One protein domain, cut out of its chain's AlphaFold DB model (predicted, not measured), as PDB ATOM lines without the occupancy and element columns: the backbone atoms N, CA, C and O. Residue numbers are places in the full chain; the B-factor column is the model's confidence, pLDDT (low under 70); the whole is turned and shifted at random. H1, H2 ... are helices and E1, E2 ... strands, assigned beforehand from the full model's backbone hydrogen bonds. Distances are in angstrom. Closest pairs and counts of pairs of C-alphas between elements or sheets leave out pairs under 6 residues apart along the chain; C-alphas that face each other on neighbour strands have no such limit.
ATOM      1  N   VAL A   3     236.599 124.291 129.017       87.69
ATOM      2  CA  VAL A   3     236.500 125.395 128.057       87.69
ATOM      3  C   VAL A   3     235.935 126.600 128.787       87.69
ATOM      4  O   VAL A   3     234.800 126.570 129.265       87.69
ATOM      5  N   VAL A   4     236.746 127.643 128.919       86.00
ATOM      6  CA  VAL A   4     236.372 128.861 129.633       86.00
ATOM      7  C   VAL A   4     235.563 129.750 128.690       86.00
ATOM      8  O   VAL A   4     236.046 130.065 127.599       86.00
ATOM      9  N   PRO A   5     234.339 130.161 129.069       77.81
ATOM     10  CA  PRO A   5     233.567 131.091 128.256       77.81
ATOM     11  C   PRO A   5     234.334 132.414 128.110       77.81
ATOM     12  O   PRO A   5     234.856 132.944 129.090       77.81
ATOM     13  N   GLY A   6     234.408 132.943 126.885       69.44
ATOM     14  CA  GLY A   6     235.051 134.234 126.621       69.44
ATOM     15  C   GLY A   6     234.361 135.392 127.354       69.44
ATOM     16  O   GLY A   6     233.182 135.297 127.704       69.44
ATOM     17  N   GLU A   7     235.072 136.510 127.548       65.19
ATOM     18  CA  GLU A   7     234.610 137.690 128.317       65.19
ATOM     19  C   GLU A   7     233.246 138.226 127.817       65.19
ATOM     20  O   GLU A   7     232.435 138.721 128.598       65.19
ATOM     21  N   ARG A   8     232.924 138.029 126.529       58.09
ATOM     22  CA  ARG A   8     231.642 138.431 125.916       58.09
ATOM     23  C   ARG A   8     230.425 137.603 126.358       58.09
ATOM     24  O   ARG A   8     229.303 138.040 126.127       58.09
ATOM     25  N   ARG A   9     230.602 136.434 126.989       56.09
ATOM     26  CA  ARG A   9     229.496 135.570 127.465       56.09
ATOM     27  C   ARG A   9     229.017 135.877 128.895       56.09
ATOM     28  O   ARG A   9     228.205 135.132 129.439       56.09
ATOM     29  N   GLY A  10     229.424 137.010 129.470       57.28
ATOM     30  CA  GLY A  10     228.763 137.596 130.639       57.28
ATOM     31  C   GLY A  10     229.048 136.899 131.986       57.28
ATOM     32  O   GLY A  10     229.976 136.096 132.095       57.28
ATOM     33  N   PRO A  11     228.271 137.216 133.048       60.41
ATOM     34  CA  PRO A  11     228.613 137.039 134.474       60.41
ATOM     35  C   PRO A  11     228.712 135.587 134.989       60.41
ATOM     36  O   PRO A  11     228.752 135.363 136.200       60.41
ATOM     37  N   MET A  12     228.760 134.597 134.095       69.62
ATOM     38  CA  MET A  12     228.901 133.179 134.433       69.62
ATOM     39  C   MET A  12     230.281 132.825 135.000       69.62
ATOM     40  O   MET A  12     230.380 131.888 135.789       69.62
ATOM     41  N   LEU A  13     231.345 133.548 134.623       84.62
ATOM     42  CA  LEU A  13     232.696 133.208 135.072       84.62
ATOM     43  C   LEU A  13     232.953 133.710 136.502       84.62
ATOM     44  O   LEU A  13     233.140 134.911 136.732       84.62
ATOM     45  N   ARG A  14     232.970 132.760 137.444       87.62
ATOM     46  CA  ARG A  14     233.237 132.924 138.883       87.62
ATOM     47  C   ARG A  14     234.202 131.846 139.379       87.62
ATOM     48  O   ARG A  14     234.395 130.820 138.721       87.62
ATOM     49  N   ARG A  15     234.790 132.070 140.557       90.88
ATOM     50  CA  ARG A  15     235.758 131.149 141.170       90.88
ATOM     51  C   ARG A  15     235.187 129.745 141.417       90.88
ATOM     52  O   ARG A  15     235.863 128.753 141.158       90.88
ATOM     53  N   ASP A  16     233.948 129.657 141.890       91.81
ATOM     54  CA  ASP A  16     233.254 128.397 142.198       91.81
ATOM     55  C   ASP A  16     232.999 127.531 140.958       91.81
ATOM     56  O   ASP A  16     233.231 126.319 140.989       91.81
ATOM     57  N   TRP A  17     232.593 128.145 139.845       90.69
ATOM     58  CA  TRP A  17     232.449 127.456 138.565       90.69
ATOM     59  C   TRP A  17     233.780 126.856 138.103       90.69
ATOM     60  O   TRP A  17     233.831 125.668 137.773       90.69
ATOM     61  N   PHE A  18     234.862 127.648 138.127       91.06
ATOM     62  CA  PHE A  18     236.170 127.181 137.665       91.06
ATOM     63  C   PHE A  18     236.688 126.032 138.526       91.06
ATOM     64  O   PHE A  18     237.109 125.019 137.979       91.06
ATOM     65  N   TYR A  19     236.585 126.126 139.855       92.94
ATOM     66  CA  TYR A  19     236.980 125.021 140.728       92.94
ATOM     67  C   TYR A  19     236.152 123.764 140.507       92.94
ATOM     68  O   TYR A  19     236.706 122.669 140.489       92.94
ATOM     69  N   THR A  20     234.849 123.906 140.281       92.31
ATOM     70  CA  THR A  20     233.986 122.758 139.992       92.31
ATOM     71  C   THR A  20     234.368 122.101 138.666       92.31
ATOM     72  O   THR A  20     234.368 120.879 138.552       92.31
ATOM     73  N   ALA A  21     234.701 122.886 137.640       91.56
ATOM     74  CA  ALA A  21     235.119 122.362 136.345       91.56
ATOM     75  C   ALA A  21     236.521 121.727 136.402       91.56
ATOM     76  O   ALA A  21     236.703 120.607 135.928       91.56
ATOM     77  N   ALA A  22     237.484 122.417 137.015       93.06
ATOM     78  CA  ALA A  22     238.867 121.973 137.163       93.06
ATOM     79  C   ALA A  22     238.982 120.732 138.059       93.06
ATOM     80  O   ALA A  22     239.695 119.795 137.712       93.06
ATOM     81  N   GLY A  23     238.225 120.681 139.160       94.12
ATOM     82  CA  GLY A  23     238.225 119.565 140.108       94.12
ATOM     83  C   GLY A  23     237.701 118.245 139.537       94.12
ATOM     84  O   GLY A  23     237.944 117.194 140.118       94.12
ATOM     85  N   ARG A  24     237.026 118.259 138.378       94.25
ATOM     86  CA  ARG A  24     236.645 117.025 137.665       94.25
ATOM     87  C   ARG A  24     237.823 116.343 136.963       94.25
ATOM     88  O   ARG A  24     237.683 115.208 136.517       94.25
ATOM     89  N   ALA A  25     238.965 117.014 136.819       94.38
ATOM     90  CA  ALA A  25     240.153 116.422 136.222       94.38
ATOM     91  C   ALA A  25     240.922 115.594 137.265       94.38
ATOM     92  O   ALA A  25     241.480 116.143 138.206       94.38
ATOM     93  N   ALA A  26     240.984 114.275 137.077       91.88
ATOM     94  CA  ALA A  26     241.597 113.366 138.053       91.88
ATOM     95  C   ALA A  26     243.134 113.278 137.980       91.88
ATOM     96  O   ALA A  26     243.773 112.878 138.948       91.88
ATOM     97  N   ARG A  27     243.738 113.587 136.825       95.19
ATOM     98  CA  ARG A  27     245.195 113.456 136.600       95.19
ATOM     99  C   ARG A  27     245.785 114.629 135.831       95.19
ATOM    100  O   ARG A  27     246.794 115.187 136.237       95.19
ATOM    101  N   HIS A  28     245.136 115.009 134.730       95.38
ATOM    102  CA  HIS A  28     245.588 116.098 133.872       95.38
ATOM    103  C   HIS A  28     244.443 117.059 133.583       95.38
ATOM    104  O   HIS A  28     243.353 116.652 133.170       95.38
ATOM    105  N   LEU A  29     244.714 118.345 133.781       94.50
ATOM    106  CA  LEU A  29     243.796 119.428 133.477       94.50
ATOM    107  C   LEU A  29     244.313 120.208 132.270       94.50
ATOM    108  O   LEU A  29     245.352 120.854 132.335       94.50
ATOM    109  N   SER A  30     243.539 120.188 131.190       94.38
ATOM    110  CA  SER A  30     243.718 121.093 130.052       94.38
ATOM    111  C   SER A  30     242.669 122.198 130.118       94.38
ATOM    112  O   SER A  30     241.474 121.895 130.236       94.38
ATOM    113  N   VAL A  31     243.107 123.453 130.035       92.19
ATOM    114  CA  VAL A  31     242.248 124.644 130.030       92.19
ATOM    115  C   VAL A  31     242.372 125.321 128.673       92.19
ATOM    116  O   VAL A  31     243.471 125.670 128.255       92.19
ATOM    117  N   VAL A  32     241.244 125.491 127.988       90.69
ATOM    118  CA  VAL A  32     241.165 126.237 126.729       90.69
ATOM    119  C   VAL A  32     240.359 127.498 126.988       90.69
ATOM    120  O   VAL A  32     239.233 127.421 127.487       90.69
ATOM    121  N   GLN A  33     240.938 128.654 126.678       85.75
ATOM    122  CA  GLN A  33     240.334 129.948 126.958       85.75
ATOM    123  C   GLN A  33     240.615 130.949 125.837       85.75
ATOM    124  O   GLN A  33     241.747 131.082 125.390       85.75
ATOM    125  N   ASP A  34     239.581 131.694 125.458       83.31
ATOM    126  CA  ASP A  34     239.671 132.932 124.664       83.31
ATOM    127  C   ASP A  34     239.331 134.152 125.548       83.31
ATOM    128  O   ASP A  34     238.774 135.164 125.137       83.31
ATOM    129  N   SER A  35     239.550 134.013 126.857       77.12
ATOM    130  CA  SER A  35     239.047 134.950 127.863       77.12
ATOM    131  C   SER A  35     240.060 136.023 128.271       77.12
ATOM    132  O   SER A  35     239.741 136.846 129.123       77.12
ATOM    133  N   GLY A  36     241.289 135.989 127.745       83.06
ATOM    134  CA  GLY A  36     242.399 136.805 128.256       83.06
ATOM    135  C   GLY A  36     242.498 136.730 129.787       83.06
ATOM    136  O   GLY A  36     242.341 135.656 130.378       83.06
ATOM    137  N   ASP A  37     242.643 137.888 130.431       86.38
ATOM    138  CA  ASP A  37     242.754 138.030 131.890       86.38
ATOM    139  C   ASP A  37     241.443 137.803 132.662       86.38
ATOM    140  O   ASP A  37     241.446 137.791 133.898       86.38
ATOM    141  N   ALA A  38     240.305 137.622 131.979       86.06
ATOM    142  CA  ALA A  38     239.001 137.469 132.629       86.06
ATOM    143  C   ALA A  38     238.983 136.302 133.619       86.06
ATOM    144  O   ALA A  38     238.393 136.409 134.695       86.06
ATOM    145  N   LEU A  39     239.645 135.195 133.260       87.31
ATOM    146  CA  LEU A  39     239.730 134.015 134.112       87.31
ATOM    147  C   LEU A  39     240.524 134.305 135.381       87.31
ATOM    148  O   LEU A  39     240.033 134.038 136.477       87.31
ATOM    149  N   ALA A  40     241.719 134.879 135.235       89.12
ATOM    150  CA  ALA A  40     242.572 135.221 136.365       89.12
ATOM    151  C   ALA A  40     241.844 136.179 137.320       89.12
ATOM    152  O   ALA A  40     241.776 135.922 138.524       89.12
ATOM    153  N   ARG A  41     241.187 137.215 136.777       89.62
ATOM    154  CA  ARG A  41     240.352 138.135 137.561       89.62
ATOM    155  C   ARG A  41     239.205 137.415 138.264       89.62
ATOM    156  O   ARG A  41     239.018 137.609 139.456       89.62
ATOM    157  N   ALA A  42     238.449 136.570 137.566       89.19
ATOM    158  CA  ALA A  42     237.314 135.866 138.160       89.19
ATOM    159  C   ALA A  42     237.725 134.932 139.308       89.19
ATOM    160  O   ALA A  42     237.036 134.876 140.324       89.19
ATOM    161  N   VAL A  43     238.853 134.231 139.173       90.69
ATOM    162  CA  VAL A  43     239.386 133.367 140.236       90.69
ATOM    163  C   VAL A  43     239.870 134.191 141.429       90.69
ATOM    164  O   VAL A  43     239.629 133.796 142.569       90.69
ATOM    165  N   ALA A  44     240.514 135.335 141.186       92.94
ATOM    166  CA  ALA A  44     241.053 136.187 142.242       92.94
ATOM    167  C   ALA A  44     239.971 136.980 142.994       92.94
ATOM    168  O   ALA A  44     240.067 137.136 144.209       92.94
ATOM    169  N   THR A  45     238.947 137.486 142.296       91.19
ATOM    170  CA  THR A  45     238.071 138.537 142.843       91.19
ATOM    171  C   THR A  45     236.583 138.214 142.850       91.19
ATOM    172  O   THR A  45     235.838 138.904 143.542       91.19
ATOM    173  N   ARG A  46     236.107 137.194 142.117       88.62
ATOM    174  CA  ARG A  46     234.666 136.891 142.020       88.62
ATOM    175  C   ARG A  46     234.285 135.704 142.915       88.62
ATOM    176  O   ARG A  46     234.447 134.553 142.490       88.62
ATOM    177  N   PRO A  47     233.763 135.948 144.135       83.81
ATOM    178  CA  PRO A  47     233.294 134.881 145.009       83.81
ATOM    179  C   PRO A  47     232.065 134.163 144.431       83.81
ATOM    180  O   PRO A  47     231.443 134.606 143.461       83.81
ATOM    181  N   ALA A  48     231.720 133.038 145.057       86.62
ATOM    182  CA  ALA A  48     230.513 132.284 144.747       86.62
ATOM    183  C   ALA A  48     229.245 133.133 144.929       86.62
ATOM    184  O   ALA A  48     229.231 134.103 145.691       86.62
ATOM    185  N   ALA A  49     228.158 132.729 144.267       85.38
ATOM    186  CA  ALA A  49     226.856 133.351 144.500       85.38
ATOM    187  C   ALA A  49     226.480 133.271 145.996       85.38
ATOM    188  O   ALA A  49     226.711 132.225 146.616       85.38
ATOM    189  N   PRO A  50     225.850 134.312 146.575       87.88
ATOM    190  CA  PRO A  50     225.327 134.231 147.933       87.88
ATOM    191  C   PRO A  50     224.357 133.054 148.072       87.88
ATOM    192  O   PRO A  50     223.394 132.931 147.311       87.88
ATOM    193  N   ARG A  51     224.603 132.179 149.050       90.94
ATOM    194  CA  ARG A  51     223.712 131.051 149.342       90.94
ATOM    195  C   ARG A  51     222.501 131.564 150.114       90.94
ATOM    196  O   ARG A  51     222.649 132.158 151.176       90.94
ATOM    197  N   ARG A  52     221.298 131.299 149.605       94.88
ATOM    198  CA  ARG A  52     220.049 131.552 150.335       94.88
ATOM    199  C   ARG A  52     219.736 130.344 151.210       94.88
ATOM    200  O   ARG A  52     219.123 129.389 150.750       94.88
ATOM    201  N   THR A  53     220.216 130.363 152.448       93.81
ATOM    202  CA  THR A  53     220.027 129.269 153.409       93.81
ATOM    203  C   THR A  53     219.989 129.797 154.840       93.81
ATOM    204  O   THR A  53     220.635 130.795 155.146       93.81
ATOM    205  N   ARG A  54     219.241 129.114 155.717       93.50
ATOM    206  CA  ARG A  54     219.238 129.351 157.173       93.50
ATOM    207  C   ARG A  54     220.220 128.446 157.925       93.50
ATOM    208  O   ARG A  54     220.357 128.584 159.133       93.50
ATOM    209  N   LEU A  55     220.896 127.530 157.225       94.12
ATOM    210  CA  LEU A  55     221.765 126.515 157.825       94.12
ATOM    211  C   LEU A  55     222.856 127.134 158.709       94.12
ATOM    212  O   LEU A  55     223.047 126.679 159.826       94.12
ATOM    213  N   THR A  56     223.521 128.199 158.249       92.12
ATOM    214  CA  THR A  56     224.542 128.896 159.048       92.12
ATOM    215  C   THR A  56     223.970 129.386 160.376       92.12
ATOM    216  O   THR A  56     224.577 129.171 161.413       92.12
ATOM    217  N   THR A  57     222.774 129.981 160.361       93.06
ATOM    218  CA  THR A  57     222.095 130.443 161.579       93.06
ATOM    219  C   THR A  57     221.736 129.287 162.508       93.06
ATOM    220  O   THR A  57     221.925 129.409 163.711       93.06
ATOM    221  N   LEU A  58     221.245 128.168 161.965       92.94
ATOM    222  CA  LEU A  58     220.900 126.986 162.760       92.94
ATOM    223  C   LEU A  58     222.136 126.357 163.417       92.94
ATOM    224  O   LEU A  58     222.075 126.009 164.587       92.94
ATOM    225  N   LEU A  59     223.254 126.266 162.692       93.25
ATOM    226  CA  LEU A  59     224.508 125.689 163.192       93.25
ATOM    227  C   LEU A  59     225.276 126.612 164.151       93.25
ATOM    228  O   LEU A  59     226.159 126.149 164.862       93.25
ATOM    229  N   SER A  60     224.995 127.917 164.148       92.12
ATOM    230  CA  SER A  60     225.604 128.872 165.085       92.12
ATOM    231  C   SER A  60     224.837 129.009 166.401       92.12
ATOM    232  O   SER A  60     225.324 129.695 167.298       92.12
ATOM    233  N   ARG A  61     223.656 128.387 166.538       82.81
ATOM    234  CA  ARG A  61     222.990 128.289 167.838       82.81
ATOM    235  C   ARG A  61     223.748 127.235 168.657       82.81
ATOM    236  O   ARG A  61     223.860 126.111 168.176       82.81
TER     237      ARG A  61
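Overview. This is residues 3 to 61 of the 65 residues of an uncharacterized protein of Streptomyces sp. (strain SPB074) (UniProt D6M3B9). A small, tight body of two short helices, H1 and H2, set at a steep tilt, and the short strand E1 has a long thin tail, residues 50 to 61, that sticks out from it and ends in the little helix H3. A loop, residues 23 to 28, sticks out between H1 and E1, and the first printed residues, 3 to 4, run beside E1. The printed part has 59 residues, with three named helices and one named strand in the order H1, E1, H2, H3; the class is mostly helix, though only 24 of the 59 residues are in named elements. The whole is loose, with a radius of gyration of the C-alphas of 14.7 A, and only just flat, spanning 46 by 30 by 16 A.

Arrangement. Start at residues 3 to 4, which pair in parallel with residues 32 to 33 of E1, residues 31 to 33; E1 pairs with no named strand. Next look at H1, residues 15 to 22, which touches H2, residues 38 to 45: the closest C-alphas, those of Arg 15 and Val 43, are 4.4 A apart. Their lines stand at a steep tilt of 58 degrees, opposite ways, and their centres are 11.3 A apart. E1 is apart from H1, but only just, with their closest C-alphas 8.3 A apart. E1 is likewise only just apart from H2, also at 8.3 A. Farther on you reach H3, residues 55 to 59, which is apart from H1, E1 and H2. In H1, H2 and H3 every O i to N i+4 pair is within hydrogen-bond range.

Along the chain. Residues 3 to 14 hold no named element. Find C-alpha 15 at (235.758, 131.149, 141.170); from there H1 runs 10.5 A to C-alpha 22. E1 follows from Val 31 to Gln 33, 6.4 A long. Find C-alpha 38 at (239.001, 137.469, 132.629), where H2 begins; it runs 10.3 A to Thr 45. H3 runs 6.1 A from Leu 55 to C-alpha 59 at (224.508, 125.689, 163.192).

Size, cuts and confidence. Look at Asp 34 and Arg 61 for the two C-alphas farthest apart, 46.5 A. Without the stretches that stand free, residues 23 to 28 and 50 to 61, the body of 41 residues spans 23 by 23 by 15 A. The printed part has no cut. The link from E1 to H2 is tight; those from H1 to E1 and from H2 to H3 are short. The mean pLDDT of the printed part is 86.6, and residues 6 to 12 are under 70.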